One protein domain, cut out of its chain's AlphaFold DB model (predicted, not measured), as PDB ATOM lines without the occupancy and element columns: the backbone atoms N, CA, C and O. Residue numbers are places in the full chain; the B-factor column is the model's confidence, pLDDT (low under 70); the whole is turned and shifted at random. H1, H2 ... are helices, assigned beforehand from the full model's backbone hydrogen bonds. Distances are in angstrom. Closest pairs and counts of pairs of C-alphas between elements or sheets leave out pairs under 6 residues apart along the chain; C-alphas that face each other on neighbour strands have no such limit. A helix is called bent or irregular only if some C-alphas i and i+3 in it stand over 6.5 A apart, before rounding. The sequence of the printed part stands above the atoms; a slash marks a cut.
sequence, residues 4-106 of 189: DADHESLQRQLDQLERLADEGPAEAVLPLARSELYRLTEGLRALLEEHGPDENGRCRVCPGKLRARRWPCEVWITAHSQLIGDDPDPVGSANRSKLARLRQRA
ATOM      1  N   ASP A   4     134.238  62.967 130.742       87.44
ATOM      2  CA  ASP A   4     133.499  61.720 130.529       87.44
ATOM      3  C   ASP A   4     132.071  61.770 131.103       87.44
ATOM      4  O   ASP A   4     131.140  61.268 130.476       87.44
ATOM      5  N   ALA A   5     131.876  62.404 132.266       89.00
ATOM      6  CA  ALA A   5     130.556  62.557 132.881       89.00
ATOM      7  C   ALA A   5     129.670  63.524 132.080       89.00
ATOM      8  O   ALA A   5     128.468  63.289 131.940       89.00
ATOM      9  N   ASP A   6     130.268  64.578 131.521       90.06
ATOM     10  CA  ASP A   6     129.563  65.529 130.659       90.06
ATOM     11  C   ASP A   6     129.137  64.858 129.343       90.06
ATOM     12  O   ASP A   6     127.995  65.014 128.906       90.06
ATOM     13  N   HIS A   7     130.013  64.035 128.753       91.75
ATOM     14  CA  HIS A   7     129.698  63.253 127.556       91.75
ATOM     15  C   HIS A   7     128.558  62.252 127.797       91.75
ATOM     16  O   HIS A   7     127.613  62.203 127.011       91.75
ATOM     17  N   GLU A   8     128.594  61.496 128.897       95.25
ATOM     18  CA  GLU A   8     127.520  60.557 129.244       95.25
ATOM     19  C   GLU A   8     126.188  61.282 129.500       95.25
ATOM     20  O   GLU A   8     125.127  60.826 129.070       95.25
ATOM     21  N   SER A   9     126.229  62.440 130.169       93.81
ATOM     22  CA  SER A   9     125.031  63.244 130.409       93.81
ATOM     23  C   SER A   9     124.408  63.752 129.109       93.81
ATOM     24  O   SER A   9     123.185  63.713 128.972       93.81
ATOM     25  N   LEU A  10     125.231  64.193 128.153       92.38
ATOM     26  CA  LEU A  10     124.766  64.616 126.833       92.38
ATOM     27  C   LEU A  10     124.138  63.448 126.062       92.38
ATOM     28  O   LEU A  10     123.049  63.600 125.515       92.38
ATOM     29  N   GLN A  11     124.783  62.278 126.059       94.81
ATOM     30  CA  GLN A  11     124.239  61.081 125.406       94.81
ATOM     31  C   GLN A  11     122.878  60.694 125.990       94.81
ATOM     32  O   GLN A  11     121.917  60.535 125.245       94.81
ATOM     33  N   ARG A  12     122.752  60.668 127.324       95.56
ATOM     34  CA  ARG A  12     121.472  60.381 127.990       95.56
ATOM     35  C   ARG A  12     120.360  61.355 127.599       95.56
ATOM     36  O   ARG A  12     119.209  60.934 127.476       95.56
ATOM     37  N   GLN A  13     120.685  62.636 127.424       91.56
ATOM     38  CA  GLN A  13     119.719  63.640 126.981       91.56
ATOM     39  C   GLN A  13     119.271  63.388 125.535       91.56
ATOM     40  O   GLN A  13     118.075  63.446 125.257       91.56
ATOM     41  N   LEU A  14     120.201  63.082 124.627       93.88
ATOM     42  CA  LEU A  14     119.872  62.775 123.232       93.88
ATOM     43  C   LEU A  14     119.005  61.513 123.126       93.88
ATOM     44  O   LEU A  14     117.955  61.564 122.488       93.88
ATOM     45  N   ASP A  15     119.357  60.446 123.848       94.81
ATOM     46  CA  ASP A  15     118.569  59.207 123.882       94.81
ATOM     47  C   ASP A  15     117.146  59.447 124.419       94.81
ATOM     48  O   ASP A  15     116.193  58.762 124.052       94.81
ATOM     49  N   GLN A  16     116.977  60.399 125.344       91.19
ATOM     50  CA  GLN A  16     115.658  60.769 125.855       91.19
ATOM     51  C   GLN A  16     114.815  61.484 124.797       91.19
ATOM     52  O   GLN A  16     113.622  61.197 124.696       91.19
ATOM     53  N   LEU A  17     115.412  62.405 124.037       91.00
ATOM     54  CA  LEU A  17     114.715  63.106 122.959       91.00
ATOM     55  C   LEU A  17     114.312  62.145 121.836       91.00
ATOM     56  O   LEU A  17     113.197  62.252 121.338       91.00
ATOM     57  N   GLU A  18     115.173  61.182 121.501       91.75
ATOM     58  CA  GLU A  18     114.871  60.124 120.529       91.75
ATOM     59  C   GLU A  18     113.677  59.272 120.986       91.75
ATOM     60  O   GLU A  18     112.681  59.181 120.274       91.75
ATOM     61  N   ARG A  19     113.688  58.771 122.231       92.00
ATOM     62  CA  ARG A  19     112.542  58.019 122.783       92.00
ATOM     63  C   ARG A  19     111.237  58.818 122.781       92.00
ATOM     64  O   ARG A  19     110.178  58.258 122.520       92.00
ATOM     65  N   LEU A  20     111.294  60.114 123.098       89.81
ATOM     66  CA  LEU A  20     110.109  60.976 123.060       89.81
ATOM     67  C   LEU A  20     109.588  61.168 121.633       89.81
ATOM     68  O   LEU A  20     108.377  61.236 121.452       89.81
ATOM     69  N   ALA A  21     110.472  61.262 120.642       88.38
ATOM     70  CA  ALA A  21     110.076  61.380 119.243       88.38
ATOM     71  C   ALA A  21     109.443  60.084 118.703       88.38
ATOM     72  O   ALA A  21     108.483  60.166 117.939       88.38
ATOM     73  N   ASP A  22     109.944  58.920 119.125       89.88
ATOM     74  CA  ASP A  22     109.489  57.614 118.628       89.88
ATOM     75  C   ASP A  22     108.207  57.111 119.310       89.88
ATOM     76  O   ASP A  22     107.313  56.576 118.655       89.88
ATOM     77  N   GLU A  23     108.118  57.257 120.635       90.19
ATOM     78  CA  GLU A  23     107.083  56.609 121.459       90.19
ATOM     79  C   GLU A  23     106.202  57.614 122.220       90.19
ATOM     80  O   GLU A  23     105.204  57.233 122.840       90.19
ATOM     81  N   GLY A  24     106.572  58.898 122.222       85.69
ATOM     82  CA  GLY A  24     105.915  59.919 123.028       85.69
ATOM     83  C   GLY A  24     104.529  60.299 122.494       85.69
ATOM     84  O   GLY A  24     104.356  60.495 121.289       85.69
ATOM     85  N   PRO A  25     103.526  60.476 123.371       87.69
ATOM     86  CA  PRO A  25     102.223  60.957 122.940       87.69
ATOM     87  C   PRO A  25     102.314  62.423 122.478       87.69
ATOM     88  O   PRO A  25     103.104  63.209 123.011       87.69
ATOM     89  N   ALA A  26     101.504  62.815 121.490       85.56
ATOM     90  CA  ALA A  26     101.609  64.119 120.825       85.56
ATOM     91  C   ALA A  26     101.510  65.307 121.805       85.56
ATOM     92  O   ALA A  26     102.234  66.296 121.670       85.56
ATOM     93  N   GLU A  27     100.672  65.191 122.834       84.06
ATOM     94  CA  GLU A  27     100.507  66.174 123.906       84.06
ATOM     95  C   GLU A  27     101.766  66.384 124.765       84.06
ATOM     96  O   GLU A  27     101.947  67.467 125.321       84.06
ATOM     97  N   ALA A  28     102.651  65.387 124.851       79.25
ATOM     98  CA  ALA A  28     103.936  65.504 125.537       79.25
ATOM     99  C   ALA A  28     105.033  66.044 124.607       79.25
ATOM    100  O   ALA A  28     105.895  66.809 125.043       79.25
ATOM    101  N   VAL A  29     104.993  65.677 123.323       85.69
ATOM    102  CA  VAL A  29     106.024  66.043 122.339       85.69
ATOM    103  C   VAL A  29     105.891  67.496 121.890       85.69
ATOM    104  O   VAL A  29     106.882  68.223 121.880       85.69
ATOM    105  N   LEU A  30     104.683  67.957 121.551       85.38
ATOM    106  CA  LEU A  30     104.479  69.276 120.936       85.38
ATOM    107  C   LEU A  30     104.976  70.462 121.789       85.38
ATOM    108  O   LEU A  30     105.647  71.338 121.233       85.38
ATOM    109  N   PRO A  31     104.719  70.519 123.114       81.88
ATOM    110  CA  PRO A  31     105.198  71.627 123.941       81.88
ATOM    111  C   PRO A  31     106.725  71.656 124.071       81.88
ATOM    112  O   PRO A  31     107.321  72.729 124.163       81.88
ATOM    113  N   LEU A  32     107.364  70.482 124.060       82.44
ATOM    114  CA  LEU A  32     108.813  70.348 124.199       82.44
ATOM    115  C   LEU A  32     109.537  70.593 122.876       82.44
ATOM    116  O   LEU A  32     110.559  71.284 122.860       82.44
ATOM    117  N   ALA A  33     108.976  70.103 121.768       86.38
ATOM    118  CA  ALA A  33     109.609  70.074 120.454       86.38
ATOM    119  C   ALA A  33     110.162  71.439 120.041       86.38
ATOM    120  O   ALA A  33     111.323  71.538 119.656       86.38
ATOM    121  N   ARG A  34     109.386  72.519 120.186       87.50
ATOM    122  CA  ARG A  34     109.849  73.855 119.776       87.50
ATOM    123  C   ARG A  34     111.079  74.312 120.561       87.50
ATOM    124  O   ARG A  34     112.005  74.866 119.975       87.50
ATOM    125  N   SER A  35     111.082  74.092 121.874       90.19
ATOM    126  CA  SER A  35     112.190  74.507 122.739       90.19
ATOM    127  C   SER A  35     113.447  73.665 122.513       90.19
ATOM    128  O   SER A  35     114.547  74.213 122.466       90.19
ATOM    129  N   GLU A  36     113.293  72.358 122.298       91.62
ATOM    130  CA  GLU A  36     114.416  71.446 122.071       91.62
ATOM    131  C   GLU A  36     115.003  71.607 120.668       91.62
ATOM    132  O   GLU A  36     116.217  71.718 120.529       91.62
ATOM    133  N   LEU A  37     114.166  71.752 119.634       91.25
ATOM    134  CA  LEU A  37     114.630  72.088 118.285       91.25
ATOM    135  C   LEU A  37     115.393  73.415 118.278       91.25
ATOM    136  O   LEU A  37     116.440  73.523 117.640       91.25
ATOM    137  N   TYR A  38     114.910  74.418 119.014       93.31
ATOM    138  CA  TYR A  38     115.633  75.680 119.151       93.31
ATOM    139  C   TYR A  38     117.003  75.471 119.812       93.31
ATOM    140  O   TYR A  38     118.017  75.883 119.258       93.31
ATOM    141  N   ARG A  39     117.066  74.763 120.947       91.88
ATOM    142  CA  ARG A  39     118.338  74.481 121.633       91.88
ATOM    143  C   ARG A  39     119.324  73.698 120.762       91.88
ATOM    144  O   ARG A  39     120.502  74.048 120.723       91.88
ATOM    145  N   LEU A  40     118.852  72.680 120.044       93.25
ATOM    146  CA  LEU A  40     119.676  71.875 119.141       93.25
ATOM    147  C   LEU A  40     120.191  72.695 117.956       93.25
ATOM    148  O   LEU A  40     121.372  72.616 117.623       93.25
ATOM    149  N   THR A  41     119.331  73.508 117.336       94.44
ATOM    150  CA  THR A  41     119.735  74.350 116.201       94.44
ATOM    151  C   THR A  41     120.716  75.440 116.614       94.44
ATOM    152  O   THR A  41     121.680  75.673 115.889       94.44
ATOM    153  N   GLU A  42     120.545  76.053 117.786       96.50
ATOM    154  CA  GLU A  42     121.502  77.027 118.323       96.50
ATOM    155  C   GLU A  42     122.855  76.390 118.649       96.50
ATOM    156  O   GLU A  42     123.892  76.891 118.212       96.50
ATOM    157  N   GLY A  43     122.861  75.246 119.342       94.94
ATOM    158  CA  GLY A  43     124.097  74.515 119.627       94.94
ATOM    159  C   GLY A  43     124.831  74.094 118.351       94.94
ATOM    160  O   GLY A  43     126.052  74.218 118.259       94.94
ATOM    161  N   LEU A  44     124.087  73.661 117.330       94.81
ATOM    162  CA  LEU A  44     124.655  73.281 116.042       94.81
ATOM    163  C   LEU A  44     125.195  74.484 115.258       94.81
ATOM    164  O   LEU A  44     126.266  74.375 114.665       94.81
ATOM    165  N   ARG A  45     124.503  75.633 115.267       95.69
ATOM    166  CA  ARG A  45     125.011  76.876 114.656       95.69
ATOM    167  C   ARG A  45     126.324  77.304 115.299       95.69
ATOM    168  O   ARG A  45     127.286  77.528 114.569       95.69
ATOM    169  N   ALA A  46     126.382  77.332 116.630       96.19
ATOM    170  CA  ALA A  46     127.594  77.679 117.365       96.19
ATOM    171  C   ALA A  46     128.755  76.720 117.039       96.19
ATOM    172  O   ALA A  46     129.865  77.165 116.750       96.19
ATOM    173  N   LEU A  47     128.491  75.407 116.994       94.25
ATOM    174  CA  LEU A  47     129.489  74.406 116.602       94.25
ATOM    175  C   LEU A  47     129.999  74.634 115.169       94.25
ATOM    176  O   LEU A  47     131.200  74.562 114.909       94.25
ATOM    177  N   LEU A  48     129.104  74.892 114.213       93.69
ATOM    178  CA  LEU A  48     129.490  75.104 112.815       93.69
ATOM    179  C   LEU A  48     130.232  76.425 112.601       93.69
ATOM    180  O   LEU A  48     131.128  76.469 111.754       93.69
ATOM    181  N   GLU A  49     129.900  77.460 113.367       93.94
ATOM    182  CA  GLU A  49     130.617  78.734 113.382       93.94
ATOM    183  C   GLU A  49     132.059  78.547 113.871       93.94
ATOM    184  O   GLU A  49     132.998  78.980 113.198       93.94
ATOM    185  N   GLU A  50     132.261  77.805 114.964       93.00
ATOM    186  CA  GLU A  50     133.600  77.481 115.477       93.00
ATOM    187  C   GLU A  50     134.445  76.716 114.439       93.00
ATOM    188  O   GLU A  50     135.655  76.917 114.291       93.00
ATOM    189  N   HIS A  51     133.783  75.859 113.659       92.69
ATOM    190  CA  HIS A  51     134.388  75.069 112.592       92.69
ATOM    191  C   HIS A  51     134.461  75.775 111.226       92.69
ATOM    192  O   HIS A  51     134.898  75.145 110.249       92.69
ATOM    193  N   GLY A  52     134.083  77.053 111.148       89.06
ATOM    194  CA  GLY A  52     134.120  77.867 109.935       89.06
ATOM    195  C   GLY A  52     135.528  78.050 109.339       89.06
ATOM    196  O   GLY A  52     136.542  77.738 109.979       89.06
ATOM    197  N   PRO A  53     135.618  78.514 108.078       90.00
ATOM    198  CA  PRO A  53     136.895  78.828 107.454       90.00
ATOM    199  C   PRO A  53     137.521  80.083 108.085       90.00
ATOM    200  O   PRO A  53     136.851  81.092 108.288       90.00
ATOM    201  N   ASP A  54     138.822  80.034 108.364       86.06
ATOM    202  CA  ASP A  54     139.634  81.211 108.677       86.06
ATOM    203  C   ASP A  54     139.930  82.041 107.411       86.06
ATOM    204  O   ASP A  54     139.577  81.659 106.293       86.06
ATOM    205  N   GLU A  55     140.655  83.151 107.574       87.31
ATOM    206  CA  GLU A  55     141.124  84.014 106.473       87.31
ATOM    207  C   GLU A  55     141.902  83.254 105.381       87.31
ATOM    208  O   GLU A  55     142.048  83.727 104.257       87.31
ATOM    209  N   ASN A  56     142.399  82.056 105.691       83.62
ATOM    210  CA  ASN A  56     143.163  81.210 104.789       83.62
ATOM    211  C   ASN A  56     142.381  79.970 104.308       83.62
ATOM    212  O   ASN A  56     142.987  79.047 103.747       83.62
ATOM    213  N   GLY A  57     141.070  79.897 104.557       86.50
ATOM    214  CA  GLY A  57     140.219  78.767 104.173       86.50
ATOM    215  C   GLY A  57     140.472  77.482 104.974       86.50
ATOM    216  O   GLY A  57     140.318  76.372 104.446       86.50
ATOM    217  N   ARG A  58     140.912  77.587 106.232       87.38
ATOM    218  CA  ARG A  58     141.196  76.452 107.127       87.38
ATOM    219  C   ARG A  58     140.325  76.489 108.378       87.38
ATOM    220  O   ARG A  58     139.978  77.546 108.874       87.38
ATOM    221  N   CYS A  59     140.011  75.316 108.913       89.81
ATOM    222  CA  CYS A  59     139.264  75.178 110.159       89.81
ATOM    223  C   CYS A  59     140.196  75.349 111.370       89.81
ATOM    224  O   CYS A  59     141.215  74.659 111.462       89.81
ATOM    225  N   ARG A  60     139.840  76.239 112.305       83.31
ATOM    226  CA  ARG A  60     140.697  76.635 113.444       83.31
ATOM    227  C   ARG A  60     140.724  75.601 114.575       83.31
ATOM    228  O   ARG A  60     141.733  75.487 115.262       83.31
ATOM    229  N   VAL A  61     139.638  74.845 114.732       87.94
ATOM    230  CA  VAL A  61     139.414  73.913 115.851       87.94
ATOM    231  C   VAL A  61     139.955  72.517 115.556       87.94
ATOM    232  O   VAL A  61     140.481  71.841 116.435       87.94
ATOM    233  N   CYS A  62     139.844  72.056 114.306       86.38
ATOM    234  CA  CYS A  62     140.220  70.689 113.966       86.38
ATOM    235  C   CYS A  62     141.734  70.454 114.142       86.38
ATOM    236  O   CYS A  62     142.528  71.057 113.409       86.38
ATOM    237  N   PRO A  63     142.151  69.501 115.001       70.56
ATOM    238  CA  PRO A  63     143.556  69.174 115.173       70.56
ATOM    239  C   PRO A  63     144.092  68.521 113.895       70.56
ATOM    240  O   PRO A  63     143.791  67.372 113.560       70.56
ATOM    241  N   GLY A  64     144.898  69.263 113.143       65.19
ATOM    242  CA  GLY A  64     145.702  68.712 112.063       65.19
ATOM    243  C   GLY A  64     147.096  68.402 112.586       65.19
ATOM    244  O   GLY A  64     147.732  69.276 113.161       65.19
ATOM    245  N   LYS A  65     147.608  67.185 112.355       55.91
ATOM    246  CA  LYS A  65     148.936  66.768 112.851       55.91
ATOM    247  C   LYS A  65     150.094  67.696 112.436       55.91
ATOM    248  O   LYS A  65     151.133  67.621 113.070       55.91
ATOM    249  N   LEU A  66     149.929  68.558 111.422       52.72
ATOM    250  CA  LEU A  66     150.903  69.615 111.100       52.72
ATOM    251  C   LEU A  66     150.333  70.920 110.505       52.72
ATOM    252  O   LEU A  66     151.081  71.886 110.400       52.72
ATOM    253  N   ARG A  67     149.055  70.997 110.103       54.94
ATOM    254  CA  ARG A  67     148.383  72.232 109.641       54.94
ATOM    255  C   ARG A  67     146.883  72.098 109.891       54.94
ATOM    256  O   ARG A  67     146.346  71.020 109.636       54.94
ATOM    257  N   ALA A  68     146.233  73.167 110.360       62.81
ATOM    258  CA  ALA A  68     144.775  73.294 110.418       62.81
ATOM    259  C   ALA A  68     144.130  72.669 109.167       62.81
ATOM    260  O   ALA A  68     144.581  72.926 108.043       62.81
ATOM    261  N   ARG A  69     143.141  71.780 109.347       70.88
ATOM    262  CA  ARG A  69     142.530  71.082 108.202       70.88
ATOM    263  C   ARG A  69     141.890  72.106 107.263       70.88
ATOM    264  O   ARG A  69     141.202  73.015 107.716       70.88
ATOM    265  N   ARG A  70     142.099  71.930 105.954       83.62
ATOM    266  CA  ARG A  70     141.411  72.704 104.911       83.62
ATOM    267  C   ARG A  70     139.899  72.578 105.112       83.62
ATOM    268  O   ARG A  70     139.417  71.471 105.357       83.62
ATOM    269  N   TRP A  71     139.193  73.700 105.051       86.62
ATOM    270  CA  TRP A  71     137.737  73.725 105.086       86.62
ATOM    271  C   TRP A  71     137.185  73.262 103.717       86.62
ATOM    272  O   TRP A  71     137.799  73.597 102.697       86.62
ATOM    273  N   PRO A  72     136.087  72.486 103.649       90.00
ATOM    274  CA  PRO A  72     135.253  72.016 104.758       90.00
ATOM    275  C   PRO A  72     135.899  70.874 105.559       90.00
ATOM    276  O   PRO A  72     136.475  69.933 105.012       90.00
ATOM    277  N   CYS A  73     135.822  70.970 106.888       89.50
ATOM    278  CA  CYS A  73     136.374  69.967 107.798       89.50
ATOM    279  C   CYS A  73     135.394  68.800 108.043       89.50
ATOM    280  O   CYS A  73     134.239  68.849 107.634       89.50
ATOM    281  N   GLU A  74     135.839  67.737 108.724       88.38
ATOM    282  CA  GLU A  74     135.025  66.524 108.940       88.38
ATOM    283  C   GLU A  74     133.724  66.803 109.708       88.38
ATOM    284  O   GLU A  74     132.694  66.229 109.362       88.38
ATOM    285  N   VAL A  75     133.747  67.725 110.677       91.75
ATOM    286  CA  VAL A  75     132.552  68.137 111.435       91.75
ATOM    287  C   VAL A  75     131.528  68.801 110.517       91.75
ATOM    288  O   VAL A  75     130.377  68.375 110.485       91.75
ATOM    289  N   TRP A  76     131.959  69.774 109.708       91.88
ATOM    290  CA  TRP A  76     131.071  70.475 108.781       91.88
ATOM    291  C   TRP A  76     130.466  69.524 107.747       91.88
ATOM    292  O   TRP A  76     129.260  69.542 107.524       91.88
ATOM    293  N   ILE A  77     131.283  68.644 107.155       90.94
ATOM    294  CA  ILE A  77     130.782  67.699 106.151       90.94
ATOM    295  C   ILE A  77     129.787  66.717 106.778       90.94
ATOM    296  O   ILE A  77     128.771  66.400 106.167       90.94
ATOM    297  N   THR A  78     130.058  66.248 108.000       91.38
ATOM    298  CA  THR A  78     129.132  65.355 108.709       91.38
ATOM    299  C   THR A  78     127.804  66.065 108.950       91.38
ATOM    300  O   THR A  78     126.769  65.536 108.557       91.38
ATOM    301  N   ALA A  79     127.823  67.285 109.492       91.75
ATOM    302  CA  ALA A  79     126.607  68.061 109.717       91.75
ATOM    303  C   ALA A  79     125.821  68.307 108.420       91.75
ATOM    304  O   ALA A  79     124.617  68.070 108.385       91.75
ATOM    305  N   HIS A  80     126.499  68.696 107.334       90.44
ATOM    306  CA  HIS A  80     125.861  68.886 106.031       90.44
ATOM    307  C   HIS A  80     125.186  67.601 105.538       90.44
ATOM    308  O   HIS A  80     124.019  67.627 105.159       90.44
ATOM    309  N   SER A  81     125.890  66.466 105.599       90.88
ATOM    310  CA  SER A  81     125.347  65.180 105.145       90.88
ATOM    311  C   SER A  81     124.104  64.746 105.930       90.88
ATOM    312  O   SER A  81     123.186  64.187 105.341       90.88
ATOM    313  N   GLN A  82     124.056  65.021 107.239       88.62
ATOM    314  CA  GLN A  82     122.927  64.635 108.093       88.62
ATOM    315  C   GLN A  82     121.725  65.574 107.948       88.62
ATOM    316  O   GLN A  82     120.596  65.138 108.135       88.62
ATOM    317  N   LEU A  83     121.950  66.852 107.626       87.06
ATOM    318  CA  LEU A  83     120.874  67.842 107.514       87.06
ATOM    319  C   LEU A  83     120.290  67.962 106.103       87.06
ATOM    320  O   LEU A  83     119.100  68.221 105.966       87.06
ATOM    321  N   ILE A  84     121.126  67.847 105.069       87.12
ATOM    322  CA  ILE A  84     120.748  68.160 103.678       87.12
ATOM    323  C   ILE A  84     120.619  66.884 102.831       87.12
ATOM    324  O   ILE A  84     119.959  66.901 101.800       87.12
ATOM    325  N   GLY A  85     121.181  65.752 103.275       68.81
ATOM    326  CA  GLY A  85     121.042  64.455 102.599       68.81
ATOM    327  C   GLY A  85     122.026  64.213 101.448       68.81
ATOM    328  O   GLY A  85     122.187  63.069 101.034       68.81
ATOM    329  N   ASP A  86     122.755  65.246 101.017       62.97
ATOM    330  CA  ASP A  86     123.808  65.159 100.003       62.97
ATOM    331  C   ASP A  86     125.194  65.387 100.636       62.97
ATOM    332  O   ASP A  86     125.407  66.341 101.394       62.97
ATOM    333  N   ASP A  87     126.159  64.498 100.352       54.00
ATOM    334  CA  ASP A  87     127.573  64.731 100.688       54.00
ATOM    335  C   ASP A  87     128.020  65.915  99.808       54.00
ATOM    336  O   ASP A  87     128.017  65.783  98.583       54.00
ATOM    337  N   PRO A  88     128.335  67.089 100.384       54.94
ATOM    338  CA  PRO A  88     128.693  68.268  99.610       54.94
ATOM    339  C   PRO A  88     129.961  67.923  98.846       54.94
ATOM    340  O   PRO A  88     130.981  67.703  99.501       54.94
ATOM    341  N   ASP A  89     129.871  67.830  97.512       54.22
ATOM    342  CA  ASP A  89     130.913  67.328  96.608       54.22
ATOM    343  C   ASP A  89     132.319  67.633  97.148       54.22
ATOM    344  O   ASP A  89     132.848  68.744  96.988       54.22
ATOM    345  N   PRO A  90     132.949  66.679  97.862       52.94
ATOM    346  CA  PRO A  90     134.182  66.988  98.531       52.94
ATOM    347  C   PRO A  90     135.254  66.859  97.465       52.94
ATOM    348  O   PRO A  90     135.599  65.749  97.043       52.94
ATOM    349  N   VAL A  91     135.825  67.994  97.062       49.50
ATOM    350  CA  VAL A  91     137.126  68.078  96.386       49.50
ATOM    351  C   VAL A  91     138.169  67.420  97.313       49.50
ATOM    352  O   VAL A  91     138.862  68.078  98.087       49.50
ATOM    353  N   GLY A  92     138.199  66.082  97.335       51.66
ATOM    354  CA  GLY A  92     138.844  65.269  98.375       51.66
ATOM    355  C   GLY A  92     138.254  63.869  98.652       51.66
ATOM    356  O   GLY A  92     138.851  63.132  99.446       51.66
ATOM    357  N   SER A  93     137.149  63.462  98.004       54.31
ATOM    358  CA  SER A  93     136.446  62.165  98.182       54.31
ATOM    359  C   SER A  93     137.357  60.916  98.207       54.31
ATOM    360  O   SER A  93     137.142  59.975  98.982       54.31
ATOM    361  N   ALA A  94     138.466  60.931  97.461       53.62
ATOM    362  CA  ALA A  94     139.420  59.821  97.392       53.62
ATOM    363  C   ALA A  94     140.036  59.417  98.753       53.62
ATOM    364  O   ALA A  94     140.415  58.260  98.947       53.62
ATOM    365  N   ASN A  95     140.119  60.335  99.724       55.66
ATOM    366  CA  ASN A  95     140.744  60.051 101.021       55.66
ATOM    367  C   ASN A  95     139.770  59.470 102.062       55.66
ATOM    368  O   ASN A  95     140.205  58.741 102.961       55.66
ATOM    369  N   ARG A  96     138.461  59.737 101.938       55.03
ATOM    370  CA  ARG A  96     137.434  59.242 102.874       55.03
ATOM    371  C   ARG A  96     137.154  57.756 102.653       55.03
ATOM    372  O   ARG A  96     137.122  56.993 103.615       55.03
ATOM    373  N   SER A  97     137.085  57.318 101.396       60.94
ATOM    374  CA  SER A  97     136.952  55.895 101.045       60.94
ATOM    375  C   SER A  97     138.157  55.065 101.516       60.94
ATOM    376  O   SER A  97     137.995  53.933 101.973       60.94
ATOM    377  N   LYS A  98     139.369  55.641 101.504       56.22
ATOM    378  CA  LYS A  98     140.589  54.997 102.016       56.22
ATOM    379  C   LYS A  98     140.598  54.886 103.546       56.22
ATOM    380  O   LYS A  98     140.943  53.828 104.066       56.22
ATOM    381  N   LEU A  99     140.171  55.923 104.271       59.88
ATOM    382  CA  LEU A  99     140.051  55.899 105.739       59.88
ATOM    383  C   LEU A  99     138.908  54.998 106.230       59.88
ATOM    384  O   LEU A  99     139.095  54.271 107.204       59.88
ATOM    385  N   ALA A 100     137.768  54.969 105.534       60.19
ATOM    386  CA  ALA A 100     136.679  54.030 105.810       60.19
ATOM    387  C   ALA A 100     137.140  52.573 105.630       60.19
ATOM    388  O   ALA A 100     136.910  51.737 106.503       60.19
ATOM    389  N   ARG A 101     137.899  52.283 104.563       59.34
ATOM    390  CA  ARG A 101     138.519  50.963 104.345       59.34
ATOM    391  C   ARG A 101     139.569  50.609 105.405       59.34
ATOM    392  O   ARG A 101     139.697  49.440 105.751       59.34
ATOM    393  N   LEU A 102     140.305  51.587 105.941       59.94
ATOM    394  CA  LEU A 102     141.257  51.369 107.041       59.94
ATOM    395  C   LEU A 102     140.549  51.120 108.381       59.94
ATOM    396  O   LEU A 102     140.968  50.235 109.121       59.94
ATOM    397  N   ARG A 103     139.445  51.824 108.666       60.28
ATOM    398  CA  ARG A 103     138.587  51.570 109.840       60.28
ATOM    399  C   ARG A 103     137.924  50.190 109.776       60.28
ATOM    400  O   ARG A 103     137.864  49.505 110.789       60.28
ATOM    401  N   GLN A 104     137.526  49.739 108.585       59.97
ATOM    402  CA  GLN A 104     137.019  48.377 108.358       59.97
ATOM    403  C   GLN A 104     138.111  47.294 108.458       59.97
ATOM    404  O   GLN A 104     137.800  46.136 108.725       59.97
ATOM    405  N   ARG A 105     139.386  47.654 108.253       53.88
ATOM    406  CA  ARG A 105     140.546  46.747 108.332       53.88
ATOM    407  C   ARG A 105     141.250  46.736 109.690       53.88
ATOM    408  O   ARG A 105     142.210  45.984 109.847       53.88
ATOM    409  N   ALA A 106     140.809  47.535 110.662       51.84
ATOM    410  CA  ALA A 106     141.346  47.453 112.014       51.84
ATOM    411  C   ALA A 106     141.105  46.031 112.566       51.84
ATOM    412  O   ALA A 106     139.975  45.536 112.498       51.84
TER     413      ALA A 106
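Overview. This is residues 4 to 106 of the 189 residues of an uncharacterized protein of Actinopolyspora erythraea (UniProt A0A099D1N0). One long kinked helix, H2, makes the length of a loose, open model, and a helix folds back from each of its ends: H1 from the first end, making an open V with H2, and the short H3 from the last end, after a long looping stretch, residues 51 to 73. H4 lies away from the other helices, and its residues 97 to 104 stick out together with residues 105 and 106, as do residues 4 to 13 of H1. The printed part has 103 residues with four named helices, in the order H1, H2, H3, H4, and no named strand; the class is all helix. The whole is loose, with a radius of gyration of the C-alphas of 17.4 A, and spans 50 by 37 by 32 A.

Along the chain. H1 takes residues 4 to 23, 28.4 A from first to last C-alpha, and begins with C-alpha 4 at (133.499, 61.720, 130.529). H2 takes residues 26 to 50, 35.1 A long, and ends with C-alpha 50 at (133.600, 77.481, 115.477). H2 has a kink of 41 degrees near residue 33 and is irregular, but only just: C-alphas 31 and 34 are 6.6 A apart. H3 takes residues 74 to 84, 15.3 A long. H4 takes residues 93 to 104, 17.1 A long, and ends with C-alpha 104 at (137.019, 48.377, 108.358).

Arrangement. H1 and H2 are close but not clearly touching; their closest C-alphas, those of Leu 20 and Val 29, are 6.5 A apart. Their lines stand at a steep tilt of 42 degrees, and they run opposite ways. H2 and H3 are also close but not clearly touching; their closest C-alphas, those of Leu 48 and Trp 76, are 6.3 A apart. They run opposite ways at a tilt of 37 degrees, only just steep. H1 and H3 are apart, and H4 is apart from H1, H2 and H3. In H1 and H3 every O i to N i+4 pair is within hydrogen-bond range; in H2 it is 17 of 21 and in H4 6 of 8.

Size, cuts and confidence. The C-alphas farthest apart, those of Glu 27 and Leu 66, are 52.1 A apart. The printed part has no cut. The link from H1 to H2 is tight, that from H2 to H3 is long with 23 residues, and that from H3 to H4 is short with 8 residues. Residues 4 to 13, 22 to 27 and 97 to 106 stand free. The mean pLDDT of the printed part is 81.0; residues 64 to 68 and 85 to 106 are under 70, and H4 has a mean of 58.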